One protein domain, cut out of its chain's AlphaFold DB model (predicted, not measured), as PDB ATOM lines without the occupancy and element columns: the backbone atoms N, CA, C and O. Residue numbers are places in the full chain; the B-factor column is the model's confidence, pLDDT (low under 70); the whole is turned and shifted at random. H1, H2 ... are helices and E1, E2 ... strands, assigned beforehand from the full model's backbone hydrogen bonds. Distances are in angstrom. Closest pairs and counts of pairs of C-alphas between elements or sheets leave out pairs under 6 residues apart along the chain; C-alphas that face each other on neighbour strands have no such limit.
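Overview. This is residues 288 to 376 of the 512 residues of an uncharacterized protein of Cohnella zeiphila (UniProt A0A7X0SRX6). One antiparallel sheet of five strands, strongly twisted, curls like part of a barrel that stays open between E1 and E5. The short H2 sits by that gap, while H1 reaches away from the sheet, which it meets only with its residues 342 to 346; residues 351 to 356 stick out. The 89 printed residues hold E1, E2, E3, E4, H1, H2 and E5 in chain order, class mixed, with under half in named elements; the sheet order is E1 E2 E3 E4 E5. The whole is compact, radius of gyration of the C-alphas 12.6 A, spanning 33 by 26 by 23 A.

Along the chain. Find C-alpha 288 at (253.861, 250.796, 191.025), where E1, residues 288 to 291, begins. E2, residues 294 to 302, covers 22.5 A and bends by 55 degrees at residue 297. E3 is residues 308 to 313, 15.8 A, and E4 residues 329 to 334, 16.4 A. H1, residues 342 to 352, runs 15.3 A from (256.894, 265.753, 178.942). H2 is residues 365 to 368; E5, residues 371 to 374, ends at (252.727, 269.772, 194.314).

Arrangement. E1 to E4 form a meander, each strand the antiparallel neighbour of the one before, in three hairpins. Look for N 289 and O 296 at 2.9 A, N 299 and O 312 at 2.8 A, and N 311 and O 331 at 2.8 A. E4 and E5 are antiparallel, with N 332 and O 371 at 2.8 A. E1 and E5 are only just apart, closest 8.1 A. H1 and H2 only graze the sheet; they touch, closest C-alphas Thr 342 and Pro 365, 5.9 A. In H1 every O i to N i+4 pair is within hydrogen-bond range; H2 is too short for one.

Size, cuts and confidence. The C-alphas farthest apart, of Asp 288 and Thr 355, are 34.9 A apart. The printed part has no cut; the links E3 to E4 and H1 to H2 are long. Confidence is under 70 at residues 304 to 306, 318, 320 to 324 and 339 to 340.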
ATOM      1  N   ASP A 288     252.508 250.376 190.692       89.44
ATOM      2  CA  ASP A 288     253.861 250.796 191.025       89.44
ATOM      3  C   ASP A 288     254.432 251.630 189.871       89.44
ATOM      4  O   ASP A 288     254.449 251.202 188.716       89.44
ATOM      5  N   LEU A 289     254.832 252.865 190.175       88.69
ATOM      6  CA  LEU A 289     255.399 253.822 189.224       88.69
ATOM      7  C   LEU A 289     256.877 254.042 189.531       88.69
ATOM      8  O   LEU A 289     257.236 254.337 190.669       88.69
ATOM      9  N   ARG A 290     257.731 253.963 188.511       86.50
ATOM     10  CA  ARG A 290     259.167 254.215 188.656       86.50
ATOM     11  C   ARG A 290     259.446 255.721 188.664       86.50
ATOM     12  O   ARG A 290     259.261 256.385 187.651       86.50
ATOM     13  N   ILE A 291     259.899 256.258 189.794       85.19
ATOM     14  CA  ILE A 291     260.162 257.690 190.017       85.19
ATOM     15  C   ILE A 291     261.569 257.850 190.605       85.19
ATOM     16  O   ILE A 291     261.869 257.283 191.654       85.19
ATOM     17  N   ASN A 292     262.447 258.628 189.963       79.94
ATOM     18  CA  ASN A 292     263.860 258.775 190.340       79.94
ATOM     19  C   ASN A 292     264.592 257.418 190.500       79.94
ATOM     20  O   ASN A 292     265.424 257.270 191.392       79.94
ATOM     21  N   ASN A 293     264.281 256.422 189.658       79.56
ATOM     22  CA  ASN A 293     264.745 255.021 189.752       79.56
ATOM     23  C   ASN A 293     264.262 254.193 190.962       79.56
ATOM     24  O   ASN A 293     264.751 253.080 191.151       79.56
ATOM     25  N   HIS A 294     263.281 254.672 191.727       81.50
ATOM     26  CA  HIS A 294     262.609 253.897 192.772       81.50
ATOM     27  C   HIS A 294     261.202 253.508 192.325       81.50
ATOM     28  O   HIS A 294     260.502 254.335 191.741       81.50
ATOM     29  N   ASP A 295     260.768 252.285 192.620       86.38
ATOM     30  CA  ASP A 295     259.393 251.862 192.355       86.38
ATOM     31  C   ASP A 295     258.490 252.330 193.507       86.38
ATOM     32  O   ASP A 295     258.767 252.096 194.684       86.38
ATOM     33  N   VAL A 296     257.433 253.068 193.170       88.44
ATOM     34  CA  VAL A 296     256.586 253.792 194.120       88.44
ATOM     35  C   VAL A 296     255.142 253.339 193.984       88.44
ATOM     36  O   VAL A 296     254.513 253.569 192.950       88.44
ATOM     37  N   ARG A 297     254.584 252.796 195.072       90.75
ATOM     38  CA  ARG A 297     253.160 252.465 195.144       90.75
ATOM     39  C   ARG A 297     252.296 253.723 195.061       90.75
ATOM     40  O   ARG A 297     252.356 254.590 195.940       90.75
ATOM     41  N   CYS A 298     251.464 253.781 194.031       92.31
ATOM     42  CA  CYS A 298     250.593 254.897 193.686       92.31
ATOM     43  C   CYS A 298     249.151 254.416 193.462       92.31
ATOM     44  O   CYS A 298     248.924 253.256 193.125       92.31
ATOM     45  N   ARG A 299     248.172 255.316 193.608       93.44
ATOM     46  CA  ARG A 299     246.753 255.074 193.306       93.44
ATOM     47  C   ARG A 299     246.227 256.126 192.349       93.44
ATOM     48  O   ARG A 299     246.413 257.313 192.594       93.44
ATOM     49  N   LEU A 300     245.555 255.696 191.290       90.88
ATOM     50  CA  LEU A 300     244.889 256.570 190.332       90.88
ATOM     51  C   LEU A 300     243.762 257.331 191.033       90.88
ATOM     52  O   LEU A 300     242.826 256.714 191.537       90.88
ATOM     53  N   VAL A 301     243.858 258.659 191.085       88.19
ATOM     54  CA  VAL A 301     242.815 259.524 191.662       88.19
ATOM     55  C   VAL A 301     241.945 260.167 190.595       88.19
ATOM     56  O   VAL A 301     240.777 260.423 190.863       88.19
ATOM     57  N   SER A 302     242.481 260.407 189.396       82.62
ATOM     58  CA  SER A 302     241.694 260.917 188.276       82.62
ATOM     59  C   SER A 302     242.301 260.546 186.923       82.62
ATOM     60  O   SER A 302     243.517 260.603 186.743       82.62
ATOM     61  N   THR A 303     241.429 260.195 185.979       75.12
ATOM     62  CA  THR A 303     241.699 260.124 184.531       75.12
ATOM     63  C   THR A 303     241.109 261.332 183.789       75.12
ATOM     64  O   THR A 303     240.999 261.316 182.564       75.12
ATOM     65  N   GLU A 304     240.623 262.332 184.530       62.31
ATOM     66  CA  GLU A 304     240.081 263.582 184.003       62.31
ATOM     67  C   GLU A 304     241.252 264.525 183.717       62.31
ATOM     68  O   GLU A 304     242.060 264.841 184.592       62.31
ATOM     69  N   GLY A 305     241.353 264.926 182.455       59.28
ATOM     70  CA  GLY A 305     242.550 265.521 181.881       59.28
ATOM     71  C   GLY A 305     242.859 264.814 180.569       59.28
ATOM     72  O   GLY A 305     243.175 263.624 180.545       59.28
ATOM     73  N   SER A 306     242.757 265.547 179.465       61.16
ATOM     74  CA  SER A 306     242.799 265.028 178.090       61.16
ATOM     75  C   SER A 306     244.037 264.160 177.810       61.16
ATOM     76  O   SER A 306     243.976 263.196 177.044       61.16
ATOM     77  N   TYR A 307     245.146 264.479 178.487       75.38
ATOM     78  CA  TYR A 307     246.490 263.980 178.201       75.38
ATOM     79  C   TYR A 307     247.184 263.227 179.349       75.38
ATOM     80  O   TYR A 307     248.220 262.606 179.108       75.38
ATOM     81  N   HIS A 308     246.662 263.271 180.581       84.62
ATOM     82  CA  HIS A 308     247.369 262.784 181.774       84.62
ATOM     83  C   HIS A 308     246.465 262.016 182.738       84.62
ATOM     84  O   HIS A 308     245.448 262.537 183.183       84.62
ATOM     85  N   ASP A 309     246.930 260.850 183.181       88.38
ATOM     86  CA  ASP A 309     246.433 260.212 184.397       88.38
ATOM     87  C   ASP A 309     247.082 260.865 185.631       88.38
ATOM     88  O   ASP A 309     248.278 261.179 185.628       88.38
ATOM     89  N   ILE A 310     246.327 261.017 186.720       89.62
ATOM     90  CA  ILE A 310     246.783 261.640 187.968       89.62
ATOM     91  C   ILE A 310     246.716 260.627 189.113       89.62
ATOM     92  O   ILE A 310     245.650 260.102 189.429       89.62
ATOM     93  N   TYR A 311     247.842 260.405 189.791       91.81
ATOM     94  CA  TYR A 311     247.971 259.467 190.908       91.81
ATOM     95  C   TYR A 311     248.297 260.180 192.225       91.81
ATOM     96  O   TYR A 311     249.100 261.116 192.259       91.81
ATOM     97  N   GLU A 312     247.736 259.690 193.331       92.12
ATOM     98  CA  GLU A 312     248.280 259.924 194.669       92.12
ATOM     99  C   GLU A 312     249.347 258.879 195.013       92.12
ATOM    100  O   GLU A 312     249.334 257.754 194.512       92.12
ATOM    101  N   ILE A 313     250.276 259.247 195.891       91.38
ATOM    102  CA  ILE A 313     251.343 258.362 196.359       91.38
ATOM    103  C   ILE A 313     250.905 257.700 197.663       91.38
ATOM    104  O   ILE A 313     250.624 258.391 198.643       91.38
ATOM    105  N   LEU A 314     250.903 256.366 197.681       88.88
ATOM    106  CA  LEU A 314     250.572 255.565 198.861       88.88
ATOM    107  C   LEU A 314     251.804 255.201 199.692       88.88
ATOM    108  O   LEU A 314     251.685 254.999 200.900       88.88
ATOM    109  N   SER A 315     252.978 255.106 199.060       80.25
ATOM    110  CA  SER A 315     254.211 254.751 199.766       80.25
ATOM    111  C   SER A 315     254.535 255.752 200.880       80.25
ATOM    112  O   SER A 315     254.510 256.970 200.678       80.25
ATOM    113  N   THR A 316     254.885 255.228 202.054       75.00
ATOM    114  CA  THR A 316     255.426 255.998 203.184       75.00
ATOM    115  C   THR A 316     256.921 256.285 203.030       75.00
ATOM    116  O   THR A 316     257.448 257.163 203.719       75.00
ATOM    117  N   GLU A 317     257.611 255.590 202.119       73.62
ATOM    118  CA  GLU A 317     259.039 255.772 201.869       73.62
ATOM    119  C   GLU A 317     259.326 257.075 201.127       73.62
ATOM    120  O   GLU A 317     258.606 257.500 200.223       73.62
ATOM    121  N   ARG A 318     260.405 257.753 201.510       69.94
ATOM    122  CA  ARG A 318     260.651 259.128 201.087       69.94
ATOM    123  C   ARG A 318     261.270 259.205 199.688       69.94
ATOM    124  O   ARG A 318     262.485 259.164 199.545       69.94
ATOM    125  N   ILE A 319     260.440 259.476 198.682       74.06
ATOM    126  CA  ILE A 319     260.826 259.536 197.255       74.06
ATOM    127  C   ILE A 319     261.812 260.678 196.942       74.06
ATOM    128  O   ILE A 319     262.519 260.643 195.936       74.06
ATOM    129  N   ARG A 320     261.874 261.728 197.782       67.75
ATOM    130  CA  ARG A 320     262.801 262.854 197.577       67.75
ATOM    131  C   ARG A 320     263.295 263.504 198.869       67.75
ATOM    132  O   ARG A 320     262.505 263.954 199.701       67.75
ATOM    133  N   TYR A 321     264.610 263.714 198.955       57.03
ATOM    134  CA  TYR A 321     265.325 264.339 200.083       57.03
ATOM    135  C   TYR A 321     264.824 265.724 200.540       57.03
ATOM    136  O   TYR A 321     265.099 266.119 201.675       57.03
ATOM    137  N   ASN A 322     264.044 266.442 199.723       62.00
ATOM    138  CA  ASN A 322     263.554 267.795 200.028       62.00
ATOM    139  C   ASN A 322     262.044 267.894 200.317       62.00
ATOM    140  O   ASN A 322     261.596 268.930 200.802       62.00
ATOM    141  N   VAL A 323     261.254 266.833 200.106       66.19
ATOM    142  CA  VAL A 323     259.819 266.819 200.458       66.19
ATOM    143  C   VAL A 323     259.637 265.995 201.730       66.19
ATOM    144  O   VAL A 323     260.165 264.892 201.823       66.19
ATOM    145  N   LYS A 324     258.996 266.544 202.770       67.12
ATOM    146  CA  LYS A 324     258.879 265.872 204.085       67.12
ATOM    147  C   LYS A 324     257.757 264.832 204.163       67.12
ATOM    148  O   LYS A 324     257.769 264.027 205.083       67.12
ATOM    149  N   ASN A 325     256.780 264.886 203.261       79.00
ATOM    150  CA  ASN A 325     255.614 264.007 203.265       79.00
ATOM    151  C   ASN A 325     255.116 263.813 201.825       79.00
ATOM    152  O   ASN A 325     254.836 264.801 201.143       79.00
ATOM    153  N   ASN A 326     254.994 262.558 201.394       82.00
ATOM    154  CA  ASN A 326     254.519 262.190 200.062       82.00
ATOM    155  C   ASN A 326     253.062 262.596 199.803       82.00
ATOM    156  O   ASN A 326     252.725 262.892 198.663       82.00
ATOM    157  N   SER A 327     252.224 262.728 200.840       81.62
ATOM    158  CA  SER A 327     250.829 263.170 200.685       81.62
ATOM    159  C   SER A 327     250.688 264.601 200.147       81.62
ATOM    160  O   SER A 327     249.597 265.005 199.751       81.62
ATOM    161  N   LYS A 328     251.785 265.374 200.115       85.44
ATOM    162  CA  LYS A 328     251.869 266.708 199.498       85.44
ATOM    163  C   LYS A 328     252.241 266.672 198.011       85.44
ATOM    164  O   LYS A 328     252.506 267.726 197.436       85.44
ATOM    165  N   MET A 329     252.297 265.491 197.404       90.25
ATOM    166  CA  MET A 329     252.643 265.301 195.999       90.25
ATOM    167  C   MET A 329     251.550 264.526 195.257       90.25
ATOM    168  O   MET A 329     250.840 263.712 195.848       90.25
ATOM    169  N   LEU A 330     251.443 264.785 193.959       91.50
ATOM    170  CA  LEU A 330     250.720 263.970 192.984       91.50
ATOM    171  C   LEU A 330     251.694 263.550 191.882       91.50
ATOM    172  O   LEU A 330     252.723 264.197 191.676       91.50
ATOM    173  N   VAL A 331     251.359 262.492 191.153       91.06
ATOM    174  CA  VAL A 331     252.100 262.057 189.965       91.06
ATOM    175  C   VAL A 331     251.195 262.226 188.749       91.06
ATOM    176  O   VAL A 331     250.149 261.588 188.694       91.06
ATOM    177  N   ARG A 332     251.567 263.073 187.781       89.69
ATOM    178  CA  ARG A 332     250.897 263.143 186.470       89.69
ATOM    179  C   ARG A 332     251.683 262.283 185.482       89.69
ATOM    180  O   ARG A 332     252.869 262.541 185.267       89.69
ATOM    181  N   VAL A 333     251.042 261.280 184.896       88.94
ATOM    182  CA  VAL A 333     251.640 260.373 183.904       88.94
ATOM    183  C   VAL A 333     250.966 260.634 182.556       88.94
ATOM    184  O   VAL A 333     249.741 260.523 182.489       88.94
ATOM    185  N   PRO A 334     251.707 260.997 181.492       85.69
ATOM    186  CA  PRO A 334     251.129 261.150 180.160       85.69
ATOM    187  C   PRO A 334     250.488 259.843 179.685       85.69
ATOM    188  O   PRO A 334     251.107 258.783 179.762       85.69
ATOM    189  N   ILE A 335     249.262 259.923 179.170       82.12
ATOM    190  CA  ILE A 335     248.507 258.760 178.671       82.12
ATOM    191  C   ILE A 335     249.165 258.213 177.397       82.12
ATOM    192  O   ILE A 335     249.275 256.999 177.217       82.12
ATOM    193  N   ASN A 336     249.654 259.114 176.542       78.94
ATOM    194  CA  ASN A 336     250.513 258.790 175.415       78.94
ATOM    195  C   ASN A 336     251.681 259.789 175.332       78.94
ATOM    196  O   ASN A 336     251.478 260.987 175.136       78.94
ATOM    197  N   LEU A 337     252.915 259.286 175.438       73.31
ATOM    198  CA  LEU A 337     254.141 260.091 175.375       73.31
ATOM    199  C   LEU A 337     254.410 260.708 173.991       73.31
ATOM    200  O   LEU A 337     255.188 261.656 173.917       73.31
ATOM    201  N   SER A 338     253.792 260.211 172.909       71.75
ATOM    202  CA  SER A 338     253.895 260.854 171.588       71.75
ATOM    203  C   SER A 338     252.939 262.036 171.417       71.75
ATOM    204  O   SER A 338     253.233 262.937 170.641       71.75
ATOM    205  N   GLU A 339     251.803 262.031 172.121       63.09
ATOM    206  CA  GLU A 339     250.764 263.073 172.043       63.09
ATOM    207  C   GLU A 339     250.952 264.151 173.117       63.09
ATOM    208  O   GLU A 339     250.742 265.328 172.850       63.09
ATOM    209  N   SER A 340     251.422 263.765 174.308       68.38
ATOM    210  CA  SER A 340     251.819 264.693 175.369       68.38
ATOM    211  C   SER A 340     253.249 264.405 175.849       68.38
ATOM    212  O   SER A 340     253.464 263.842 176.928       68.38
ATOM    213  N   PRO A 341     254.273 264.762 175.048       77.31
ATOM    214  CA  PRO A 341     255.662 264.650 175.473       77.31
ATOM    215  C   PRO A 341     255.911 265.503 176.716       77.31
ATOM    216  O   PRO A 341     255.540 266.681 176.752       77.31
ATOM    217  N   THR A 342     256.635 264.980 177.712       81.38
ATOM    218  CA  THR A 342     256.894 265.753 178.942       81.38
ATOM    219  C   THR A 342     257.698 267.037 178.687       81.38
ATOM    220  O   THR A 342     257.648 267.990 179.469       81.38
ATOM    221  N   SER A 343     258.407 267.109 177.557       79.62
ATOM    222  CA  SER A 343     259.055 268.315 177.044       79.62
ATOM    223  C   SER A 343     258.071 269.439 176.691       79.62
ATOM    224  O   SER A 343     258.405 270.595 176.955       79.62
ATOM    225  N   MET A 344     256.883 269.127 176.159       78.62
ATOM    226  CA  MET A 344     255.858 270.114 175.796       78.62
ATOM    227  C   MET A 344     255.182 270.688 177.042       78.62
ATOM    228  O   MET A 344     255.196 271.900 177.239       78.62
ATOM    229  N   GLY A 345     254.713 269.838 177.961       81.06
ATOM    230  CA  GLY A 345     254.159 270.322 179.230       81.06
ATOM    231  C   GLY A 345     255.194 271.079 180.078       81.06
ATOM    232  O   GLY A 345     254.838 272.012 180.790       81.06
ATOM    233  N   MET A 346     256.497 270.775 179.945       85.88
ATOM    234  CA  MET A 346     257.561 271.605 180.534       85.88
ATOM    235  C   MET A 346     257.735 272.965 179.839       85.88
ATOM    236  O   MET A 346     258.108 273.921 180.514       85.88
ATOM    237  N   LYS A 347     257.490 273.083 178.526       83.19
ATOM    238  CA  LYS A 347     257.472 274.379 177.821       83.19
ATOM    239  C   LYS A 347     256.307 275.230 178.336       83.19
ATOM    240  O   LYS A 347     256.551 276.327 178.831       83.19
ATOM    241  N   MET A 348     255.088 274.683 178.324       80.56
ATOM    242  CA  MET A 348     253.885 275.364 178.820       80.56
ATOM    243  C   MET A 348     254.026 275.765 180.299       80.56
ATOM    244  O   MET A 348     253.752 276.905 180.664       80.56
ATOM    245  N   TYR A 349     254.583 274.889 181.147       85.31
ATOM    246  CA  TYR A 349     254.939 275.208 182.537       85.31
ATOM    247  C   TYR A 349     255.839 276.458 182.648       85.31
ATOM    248  O   TYR A 349     255.571 277.344 183.459       85.31
ATOM    249  N   ARG A 350     256.891 276.559 181.818       83.56
ATOM    250  CA  ARG A 350     257.825 277.706 181.788       83.56
ATOM    251  C   ARG A 350     257.223 278.982 181.199       83.56
ATOM    252  O   ARG A 350     257.787 280.063 181.377       83.56
ATOM    253  N   GLU A 351     256.136 278.877 180.449       80.25
ATOM    254  CA  GLU A 351     255.408 280.019 179.899       80.25
ATOM    255  C   GLU A 351     254.381 280.531 180.913       80.25
ATOM    256  O   GLU A 351     254.394 281.722 181.229       80.25
ATOM    257  N   ASN A 352     253.617 279.627 181.529       80.69
ATOM    258  CA  ASN A 352     252.627 279.942 182.558       80.69
ATOM    259  C   ASN A 352     253.265 280.463 183.862       80.69
ATOM    260  O   ASN A 352     252.767 281.445 184.405       80.69
ATOM    261  N   GLU A 353     254.410 279.930 184.325       85.81
ATOM    262  CA  GLU A 353     255.060 280.398 185.575       85.81
ATOM    263  C   GLU A 353     255.518 281.875 185.546       85.81
ATOM    264  O   GLU A 353     255.923 282.423 186.573       85.81
ATOM    265  N   LYS A 354     255.478 282.529 184.376       81.81
ATOM    266  CA  LYS A 354     255.772 283.962 184.200       81.81
ATOM    267  C   LYS A 354     254.568 284.867 184.483       81.81
ATOM    268  O   LYS A 354     254.763 286.067 184.664       81.81
ATOM    269  N   THR A 355     253.349 284.325 184.452       78.19
ATOM    270  CA  THR A 355     252.086 285.083 184.544       78.19
ATOM    271  C   THR A 355     251.224 284.633 185.719       78.19
ATOM    272  O   THR A 355     250.592 285.468 186.361       78.19
ATOM    273  N   ILE A 356     251.216 283.336 186.027       84.50
ATOM    274  CA  ILE A 356     250.420 282.712 187.084       84.50
ATOM    275  C   ILE A 356     251.279 281.721 187.862       84.50
ATOM    276  O   ILE A 356     252.171 281.075 187.310       84.50
ATOM    277  N   SER A 357     251.014 281.560 189.156       89.06
ATOM    278  CA  SER A 357     251.671 280.498 189.908       89.06
ATOM    279  C   SER A 357     251.189 279.126 189.427       89.06
ATOM    280  O   SER A 357     250.015 278.921 189.125       89.06
ATOM    281  N   VAL A 358     252.113 278.170 189.382       90.31
ATOM    282  CA  VAL A 358     251.892 276.781 188.943       90.31
ATOM    283  C   VAL A 358     252.349 275.792 190.038       90.31
ATOM    284  O   VAL A 358     253.114 276.181 190.935       90.31
ATOM    285  N   PRO A 359     251.882 274.526 190.037       91.19
ATOM    286  CA  PRO A 359     252.309 273.505 190.993       91.19
ATOM    287  C   PRO A 359     253.801 273.220 190.874       91.19
ATOM    288  O   PRO A 359     254.299 272.939 189.788       91.19
ATOM    289  N   ARG A 360     254.532 273.229 191.991       90.88
ATOM    290  CA  ARG A 360     255.980 272.963 191.960       90.88
ATOM    291  C   ARG A 360     256.269 271.555 191.434       90.88
ATOM    292  O   ARG A 360     255.744 270.583 191.971       90.88
ATOM    293  N   ILE A 361     257.162 271.448 190.451       89.75
ATOM    294  CA  ILE A 361     257.657 270.164 189.932       89.75
ATOM    295  C   ILE A 361     258.855 269.688 190.770       89.75
ATOM    296  O   ILE A 361     259.776 270.448 191.086       89.75
ATOM    297  N   TYR A 362     258.841 268.412 191.151       88.19
ATOM    298  CA  TYR A 362     259.775 267.798 192.091       88.19
ATOM    299  C   TYR A 362     260.669 266.701 191.495       88.19
ATOM    300  O   TYR A 362     261.430 266.092 192.238       88.19
ATOM    301  N   ASN A 363     260.639 266.442 190.196       87.19
ATOM    302  CA  ASN A 363     261.517 265.464 189.547       87.19
ATOM    303  C   ASN A 363     262.172 266.062 188.292       87.19
ATOM    304  O   ASN A 363     262.147 267.282 188.109       87.19
ATOM    305  N   ASN A 364     262.776 265.225 187.445       85.69
ATOM    306  CA  ASN A 364     263.147 265.609 186.085       85.69
ATOM    307  C   ASN A 364     262.195 264.900 185.103       85.69
ATOM    308  O   ASN A 364     262.441 263.741 184.765       85.69
ATOM    309  N   PRO A 365     261.135 265.569 184.606       82.81
ATOM    310  CA  PRO A 365     260.101 264.898 183.818       82.81
ATOM    311  C   PRO A 365     260.575 264.285 182.501       82.81
ATOM    312  O   PRO A 365     259.889 263.427 181.950       82.81
ATOM    313  N   ARG A 366     261.745 264.693 181.994       78.88
ATOM    314  CA  ARG A 366     262.364 264.093 180.801       78.88
ATOM    315  C   ARG A 366     263.102 262.783 181.090       78.88
ATOM    316  O   ARG A 366     263.317 262.018 180.163       78.88
ATOM    317  N   LEU A 367     263.518 262.547 182.338       79.00
ATOM    318  CA  LEU A 367     264.175 261.299 182.744       79.00
ATOM    319  C   LEU A 367     263.157 260.260 183.221       79.00
ATOM    320  O   LEU A 367     263.270 259.095 182.861       79.00
ATOM    321  N   ASP A 368     262.155 260.683 183.999       81.56
ATOM    322  CA  ASP A 368     261.141 259.765 184.539       81.56
ATOM    323  C   ASP A 368     259.941 259.549 183.591       81.56
ATOM    324  O   ASP A 368     259.119 258.673 183.838       81.56
ATOM    325  N   ASN A 369     259.803 260.355 182.526       87.00
ATOM    326  CA  ASN A 369     258.625 260.399 181.638       87.00
ATOM    327  C   ASN A 369     257.283 260.664 182.360       87.00
ATOM    328  O   ASN A 369     256.214 260.301 181.875       87.00
ATOM    329  N   LEU A 370     257.336 261.339 183.511       90.25
ATOM    330  CA  LEU A 370     256.189 261.726 184.337       90.25
ATOM    331  C   LEU A 370     256.491 263.006 185.123       90.25
ATOM    332  O   LEU A 370     257.650 263.399 185.264       90.25
ATOM    333  N   TYR A 371     255.467 263.638 185.688       89.44
ATOM    334  CA  TYR A 371     255.616 264.795 186.569       89.44
ATOM    335  C   TYR A 371     255.291 264.423 188.013       89.44
ATOM    336  O   TYR A 371     254.161 264.057 188.322       89.44
ATOM    337  N   LEU A 372     256.246 264.602 188.921       90.88
ATOM    338  CA  LEU A 372     256.000 264.611 190.360       90.88
ATOM    339  C   LEU A 372     255.687 266.058 190.768       90.88
ATOM    340  O   LEU A 372     256.588 266.892 190.758       90.88
ATOM    341  N   VAL A 373     254.433 266.380 191.087       91.31
ATOM    342  CA  VAL A 373     253.953 267.766 191.277       91.31
ATOM    343  C   VAL A 373     253.429 268.030 192.688       91.31
ATOM    344  O   VAL A 373     253.053 267.112 193.410       91.31
ATOM    345  N   GLU A 374     253.379 269.298 193.086       91.44
ATOM    346  CA  GLU A 374     252.727 269.772 194.314       91.44
ATOM    347  C   GLU A 374     251.221 269.457 194.337       91.44
ATOM    348  O   GLU A 374     250.476 269.858 193.445       91.44
ATOM    349  N   ARG A 375     250.754 268.785 195.399       90.31
ATOM    350  CA  ARG A 375     249.322 268.618 195.682       90.31
ATOM    351  C   ARG A 375     248.789 269.891 196.335       90.31
ATOM    352  O   ARG A 375     249.203 270.234 197.443       90.31
ATOM    353  N   ILE A 376     247.827 270.541 195.686       90.44
ATOM    354  CA  ILE A 376     247.143 271.729 196.208       90.44
ATOM    355  C   ILE A 376     245.676 271.351 196.455       90.44
ATOM    356  O   ILE A 376     244.940 271.175 195.485       90.44
TER     357      ILE A 376